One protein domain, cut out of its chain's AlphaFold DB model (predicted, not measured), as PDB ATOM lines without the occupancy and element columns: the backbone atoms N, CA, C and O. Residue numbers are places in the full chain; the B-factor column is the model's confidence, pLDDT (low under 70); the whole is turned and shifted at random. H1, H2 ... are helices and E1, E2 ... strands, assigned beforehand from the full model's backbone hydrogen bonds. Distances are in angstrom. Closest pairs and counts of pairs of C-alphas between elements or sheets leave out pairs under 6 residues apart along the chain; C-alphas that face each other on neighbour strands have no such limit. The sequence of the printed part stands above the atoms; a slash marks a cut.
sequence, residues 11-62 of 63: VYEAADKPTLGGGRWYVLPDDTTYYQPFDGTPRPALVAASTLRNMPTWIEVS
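AT A GLANCE: This is residues 11 to 62 of the 63 residues of an uncharacterized protein of Amycolatopsis keratiniphila (UniProt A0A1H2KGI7). A small, twisted sheet of four short strands has one short helix, H1, over one face and no named element over the other. From edge to edge the strands' lines turn by 101 degrees, and a long loop, residues 37 to 48, leads from edge strand E3 to H1. The 52 printed residues hold E1, E2, E3, H1 and E4 in that order; the sheet's order is E3, E2, E1, E4, all antiparallel. The class is mixed, helices and strands, with under half of the residues in named elements. The whole is compact and rounded, with a radius of gyration of the C-alphas of 10.2 A and spans of 28 by 25 by 20 A.

IN THESE COORDINATES: E1, residues 11 to 14, begins at C-alpha 11 (333.455, 258.522, 119.297) and is 10.5 A long. E2, residues 24 to 27, measures 10.0 A and E3, residues 33 to 36, 10.1 A. H1, residues 49 to 54, is 8.6 A long. E4, residues 58 to 61, is 9.3 A long and ends at C-alpha 61 (333.376, 258.660, 113.761).

HOW THE PARTS SIT: E1, E2 and E3 form a meander, each strand the antiparallel neighbour of the one before; E1 and E2 are a hairpin, as are E2 and E3. Within hydrogen-bond range are N 13 and O 59 of E1 and E4, 3.0 A, N 12 and O 25 of E1 and E2, 2.8 A, and N 34 and O 26 of E3 and E2, 2.8 A. H1 is on the sheet at a height of 8.5 A; its closest C-alphas to E4 are those of Leu 52 and Trp 58, 5.7 A. In H1 every O i to N i+4 pair is within hydrogen-bond range.

THE WHOLE: The C-alphas farthest apart, of Leu 20 and Asp 30, are 29.1 A apart. The printed part has no cut. The link from E3 to H1 is long. Residues 17 to 22 have pLDDT under 70.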
ATOM      1  N   VAL A  11     333.791 259.933 119.509       93.06
ATOM      2  CA  VAL A  11     333.455 258.522 119.297       93.06
ATOM      3  C   VAL A  11     334.514 257.866 118.426       93.06
ATOM      4  O   VAL A  11     334.875 258.405 117.382       93.06
ATOM      5  N   TYR A  12     334.979 256.690 118.837       91.00
ATOM      6  CA  TYR A  12     335.916 255.872 118.079       91.00
ATOM      7  C   TYR A  12     335.343 254.483 117.806       91.00
ATOM      8  O   TYR A  12     334.729 253.856 118.675       91.00
ATOM      9  N   GLU A  13     335.605 253.978 116.606       89.94
ATOM     10  CA  GLU A  13     335.280 252.616 116.181       89.94
ATOM     11  C   GLU A  13     336.526 251.930 115.608       89.94
ATOM     12  O   GLU A  13     337.487 252.583 115.197       89.94
ATOM     13  N   ALA A  14     336.548 250.596 115.618       85.69
ATOM     14  CA  ALA A  14     337.661 249.842 115.049       85.69
ATOM     15  C   ALA A  14     337.635 249.926 113.512       85.69
ATOM     16  O   ALA A  14     336.639 249.548 112.896       85.69
ATOM     17  N   ALA A  15     338.745 250.342 112.900       78.44
ATOM     18  CA  ALA A  15     338.870 250.570 111.458       78.44
ATOM     19  C   ALA A  15     338.608 249.306 110.617       78.44
ATOM     20  O   ALA A  15     337.907 249.352 109.609       78.44
ATOM     21  N   ASP A  16     339.160 248.166 111.037       71.25
ATOM     22  CA  ASP A  16     339.171 246.942 110.227       71.25
ATOM     23  C   ASP A  16     337.939 246.049 110.418       71.25
ATOM     24  O   ASP A  16     337.636 245.217 109.561       71.25
ATOM     25  N   LYS A  17     337.242 246.157 111.557       64.25
ATOM     26  CA  LYS A  17     336.141 245.244 111.920       64.25
ATOM     27  C   LYS A  17     335.037 245.918 112.744       64.25
ATOM     28  O   LYS A  17     334.764 245.470 113.860       64.25
ATOM     29  N   PRO A  18     334.338 246.923 112.188       61.12
ATOM     30  CA  PRO A  18     333.227 247.578 112.880       61.12
ATOM     31  C   PRO A  18     332.071 246.611 113.203       61.12
ATOM     32  O   PRO A  18     331.385 246.780 114.198       61.12
ATOM     33  N   THR A  19     331.876 245.545 112.416       57.25
ATOM     34  CA  THR A  19     330.739 244.610 112.558       57.25
ATOM     35  C   THR A  19     331.045 243.320 113.328       57.25
ATOM     36  O   THR A  19     330.126 242.570 113.646       57.25
ATOM     37  N   LEU A  20     332.317 243.027 113.632       49.75
ATOM     38  CA  LEU A  20     332.769 241.722 114.152       49.75
ATOM     39  C   LEU A  20     333.289 241.775 115.602       49.75
ATOM     40  O   LEU A  20     334.125 240.958 115.989       49.75
ATOM     41  N   GLY A  21     332.761 242.697 116.414       56.16
ATOM     42  CA  GLY A  21     332.774 242.550 117.878       56.16
ATOM     43  C   GLY A  21     333.251 243.735 118.720       56.16
ATOM     44  O   GLY A  21     333.263 243.617 119.943       56.16
ATOM     45  N   GLY A  22     333.636 244.865 118.136       69.44
ATOM     46  CA  GLY A  22     334.077 246.026 118.910       69.44
ATOM     47  C   GLY A  22     333.024 247.112 118.848       69.44
ATOM     48  O   GLY A  22     332.933 247.776 117.828       69.44
ATOM     49  N   GLY A  23     332.220 247.274 119.894       85.06
ATOM     50  CA  GLY A  23     331.290 248.394 119.983       85.06
ATOM     51  C   GLY A  23     331.993 249.760 120.001       85.06
ATOM     52  O   GLY A  23     333.170 249.891 119.665       85.06
ATOM     53  N   ARG A  24     331.276 250.800 120.407       90.62
ATOM     54  CA  ARG A  24     331.771 252.175 120.349       90.62
ATOM     55  C   ARG A  24     332.623 252.522 121.553       90.62
ATOM     56  O   ARG A  24     332.290 252.187 122.690       90.62
ATOM     57  N   TRP A  25     333.703 253.239 121.296       92.50
ATOM     58  CA  TRP A  25     334.492 253.888 122.327       92.50
ATOM     59  C   TRP A  25     334.119 255.357 122.395       92.50
ATOM     60  O   TRP A  25     333.984 256.011 121.369       92.50
ATOM     61  N   TYR A  26     333.979 255.876 123.603       93.69
ATOM     62  CA  TYR A  26     333.676 257.275 123.858       93.69
ATOM     63  C   TYR A  26     334.795 257.856 124.699       93.69
ATOM     64  O   TYR A  26     335.150 257.284 125.727       93.69
ATOM     65  N   VAL A  27     335.345 258.980 124.263       94.00
ATOM     66  CA  VAL A  27     336.383 259.718 124.979       94.00
ATOM     67  C   VAL A  27     335.817 261.068 125.371       94.00
ATOM     68  O   VAL A  27     335.493 261.876 124.502       94.00
ATOM     69  N   LEU A  28     335.691 261.308 126.671       93.62
ATOM     70  CA  LEU A  28     335.243 262.584 127.212       93.62
ATOM     71  C   LEU A  28     336.358 263.646 127.154       93.62
ATOM     72  O   LEU A  28     337.537 263.305 127.015       93.62
ATOM     73  N   PRO A  29     336.015 264.944 127.271       91.81
ATOM     74  CA  PRO A  29     336.997 266.034 127.280       91.81
ATOM     75  C   PRO A  29     338.007 265.978 128.435       91.81
ATOM     76  O   PRO A  29     339.071 266.582 128.341       91.81
ATOM     77  N   ASP A  30     337.679 265.268 129.516       92.19
ATOM     78  CA  ASP A  30     338.559 265.009 130.662       92.19
ATOM     79  C   ASP A  30     339.457 263.769 130.469       92.19
ATOM     80  O   ASP A  30     340.097 263.310 131.412       92.19
ATOM     81  N   ASP A  31     339.499 263.232 129.244       91.38
ATOM     82  CA  ASP A  31     340.197 262.012 128.835       91.38
ATOM     83  C   ASP A  31     339.661 260.708 129.458       91.38
ATOM     84  O   ASP A  31     340.260 259.640 129.274       91.38
ATOM     85  N   THR A  32     338.501 260.745 130.120       92.62
ATOM     86  CA  THR A  32     337.809 259.533 130.572       92.62
ATOM     87  C   THR A  32     337.297 258.741 129.374       92.62
ATOM     88  O   THR A  32     336.718 259.300 128.439       92.62
ATOM     89  N   THR A  33     337.469 257.417 129.403       93.25
ATOM     90  CA  THR A  33     337.025 256.541 128.317       93.25
ATOM     91  C   THR A  33     335.916 255.587 128.740       93.25
ATOM     92  O   THR A  33     335.909 255.014 129.834       93.25
ATOM     93  N   TYR A  34     334.974 255.385 127.826       93.31
ATOM     94  CA  TYR A  34     333.889 254.427 127.958       93.31
ATOM     95  C   TYR A  34     333.871 253.494 126.759       93.31
ATOM     96  O   TYR A  34     334.119 253.904 125.627       93.31
ATOM     97  N   TYR A  35     333.527 252.238 127.013       91.25
ATOM     98  CA  TYR A  35     333.255 251.251 125.982       91.25
ATOM     99  C   TYR A  35     331.786 250.852 126.033       91.25
ATOM    100  O   TYR A  35     331.301 250.376 127.063       91.25
ATOM    101  N   GLN A  36     331.088 251.010 124.916       90.62
ATOM    102  CA  GLN A  36     329.719 250.562 124.727       90.62
ATOM    103  C   GLN A  36     329.696 249.401 123.729       90.62
ATOM    104  O   GLN A  36     329.929 249.620 122.544       90.62
ATOM    105  N   PRO A  37     329.385 248.168 124.157       87.31
ATOM    106  CA  PRO A  37     329.066 247.081 123.229       87.31
ATOM    107  C   PRO A  37     327.859 247.454 122.349       87.31
ATOM    108  O   PRO A  37     326.994 248.181 122.818       87.31
ATOM    109  N   PHE A  38     327.751 246.923 121.124       81.50
ATOM    110  CA  PHE A  38     326.639 247.232 120.199       81.50
ATOM    111  C   PHE A  38     325.241 247.117 120.833       81.50
ATOM    112  O   PHE A  38     324.410 247.997 120.638       81.50
ATOM    113  N   ASP A  39     325.026 246.077 121.641       78.94
ATOM    114  CA  ASP A  39     323.770 245.824 122.364       78.94
ATOM    115  C   ASP A  39     323.894 246.081 123.878       78.94
ATOM    116  O   ASP A  39     323.160 245.515 124.688       78.94
ATOM    117  N   GLY A  40     324.889 246.868 124.294       82.62
ATOM    118  CA  GLY A  40     325.224 247.093 125.697       82.62
ATOM    119  C   GLY A  40     325.108 248.549 126.126       82.62
ATOM    120  O   GLY A  40     325.047 249.473 125.315       82.62
ATOM    121  N   THR A  41     325.132 248.754 127.440       85.94
ATOM    122  CA  THR A  41     325.287 250.084 128.024       85.94
ATOM    123  C   THR A  41     326.761 250.500 128.025       85.94
ATOM    124  O   THR A  41     327.650 249.643 128.155       85.94
ATOM    125  N   PRO A  42     327.055 251.803 127.882       89.50
ATOM    126  CA  PRO A  42     328.411 252.300 128.030       89.50
ATOM    127  C   PRO A  42     328.916 252.029 129.444       89.50
ATOM    128  O   PRO A  42     328.227 252.280 130.434       89.50
ATOM    129  N   ARG A  43     330.143 251.530 129.540       89.81
ATOM    130  CA  ARG A  43     330.819 251.266 130.813       89.81
ATOM    131  C   ARG A  43     332.212 251.881 130.812       89.81
ATOM    132  O   ARG A  43     332.852 251.886 129.759       89.81
ATOM    133  N   PRO A  44     332.684 252.384 131.963       90.31
ATOM    134  CA  PRO A  44     334.021 252.946 132.062       90.31
ATOM    135  C   PRO A  44     335.058 251.881 131.709       90.31
ATOM    136  O   PRO A  44     334.919 250.708 132.072       90.31
ATOM    137  N   ALA A  45     336.090 252.295 130.986       89.25
ATOM    138  CA  ALA A  45     337.179 251.437 130.561       89.25
ATOM    139  C   ALA A  45     338.523 252.021 131.007       89.25
ATOM    140  O   ALA A  45     338.684 253.224 131.165       89.25
ATOM    141  N   LEU A  46     339.514 251.150 131.206       89.25
ATOM    142  CA  LEU A  46     340.873 251.553 131.592       89.25
ATOM    143  C   LEU A  46     341.773 251.849 130.382       89.25
ATOM    144  O   LEU A  46     342.992 251.934 130.513       89.25
ATOM    145  N   VAL A  47     341.190 251.965 129.189       88.94
ATOM    146  CA  VAL A  47     341.936 252.324 127.980       88.94
ATOM    147  C   VAL A  47     342.190 253.823 128.007       88.94
ATOM    148  O   VAL A  47     341.274 254.602 128.240       88.94
ATOM    149  N   ALA A  48     343.426 254.250 127.768       91.12
ATOM    150  CA  ALA A  48     343.736 255.671 127.735       91.12
ATOM    151  C   ALA A  48     343.137 256.335 126.483       91.12
ATOM    152  O   ALA A  48     343.187 255.770 125.389       91.12
ATOM    153  N   ALA A  49     342.659 257.574 126.614       92.31
ATOM    154  CA  ALA A  49     342.212 258.387 125.480       92.31
ATOM    155  C   ALA A  49     343.275 258.483 124.370       92.31
ATOM    156  O   ALA A  49     342.966 258.412 123.182       92.31
ATOM    157  N   SER A  50     344.552 258.579 124.756       93.12
ATOM    158  CA  SER A  50     345.686 258.618 123.829       93.12
ATOM    159  C   SER A  50     345.822 257.346 122.990       93.12
ATOM    160  O   SER A  50     346.246 257.426 121.842       93.12
ATOM    161  N   THR A  51     345.428 256.182 123.509       90.38
ATOM    162  CA  THR A  51     345.401 254.926 122.747       90.38
ATOM    163  C   THR A  51     344.401 255.014 121.596       90.38
ATOM    164  O   THR A  51     344.733 254.643 120.474       90.38
ATOM    165  N   LEU A  52     343.208 255.554 121.854       90.62
ATOM    166  CA  LEU A  52     342.155 255.707 120.846       90.62
ATOM    167  C   LEU A  52     342.491 256.803 119.825       90.62
ATOM    168  O   LEU A  52     342.230 256.635 118.643       90.62
ATOM    169  N   ARG A  53     343.138 257.891 120.262       90.94
ATOM    170  CA  ARG A  53     343.557 259.004 119.390       90.94
ATOM    171  C   ARG A  53     344.762 258.676 118.501       90.94
ATOM    172  O   ARG A  53     344.830 259.154 117.374       90.94
ATOM    173  N   ASN A  54     345.732 257.914 119.014       91.56
ATOM    174  CA  ASN A  54     347.037 257.752 118.358       91.56
ATOM    175  C   ASN A  54     347.194 256.434 117.592       91.56
ATOM    176  O   ASN A  54     348.106 256.322 116.772       91.56
ATOM    177  N   MET A  55     346.382 255.409 117.878       87.50
ATOM    178  CA  MET A  55     346.504 254.130 117.177       87.50
ATOM    179  C   MET A  55     345.669 254.133 115.891       87.50
ATOM    180  O   MET A  55     344.466 254.369 115.961       87.50
ATOM    181  N   PRO A  56     346.249 253.752 114.736       84.56
ATOM    182  CA  PRO A  56     345.540 253.730 113.450       84.56
ATOM    183  C   PRO A  56     344.429 252.671 113.384       84.56
ATOM    184  O   PRO A  56     343.639 252.653 112.448       84.56
ATOM    185  N   THR A  57     344.372 251.774 114.371       84.75
ATOM    186  CA  THR A  57     343.306 250.780 114.533       84.75
ATOM    187  C   THR A  57     341.959 251.421 114.873       84.75
ATOM    188  O   THR A  57     340.928 250.795 114.639       84.75
ATOM    189  N   TRP A  58     341.953 252.637 115.424       88.75
ATOM    190  CA  TRP A  58     340.745 253.356 115.811       88.75
ATOM    191  C   TRP A  58     340.523 254.537 114.878       88.75
ATOM    192  O   TRP A  58     341.436 255.315 114.610       88.75
ATOM    193  N   ILE A  59     339.295 254.673 114.395       89.81
ATOM    194  CA  ILE A  59     338.869 255.809 113.588       89.81
ATOM    195  C   ILE A  59     337.866 256.630 114.375       89.81
ATOM    196  O   ILE A  59     336.957 256.083 114.999       89.81
ATOM    197  N   GLU A  60     338.045 257.946 114.350       91.25
ATOM    198  CA  GLU A  60     337.042 258.872 114.854       91.25
ATOM    199  C   GLU A  60     335.827 258.846 113.922       91.25
ATOM    200  O   GLU A  60     335.965 258.962 112.701       91.25
ATOM    201  N   VAL A  61     334.639 258.688 114.498       87.44
ATOM    202  CA  VAL A  61     333.376 258.660 113.761       87.44
ATOM    203  C   VAL A  61     332.445 259.762 114.248       87.44
ATOM    204  O   VAL A  61     332.441 260.142 115.420       87.44
ATOM    205  N   SER A  62     331.637 260.288 113.331       79.56
ATOM    206  CA  SER A  62     330.590 261.255 113.660       79.56
ATOM    207  C   SER A  62     329.482 260.564 114.460       79.56
ATOM    208  O   SER A  62     329.050 259.473 114.084       79.56
TER     209      SER A  62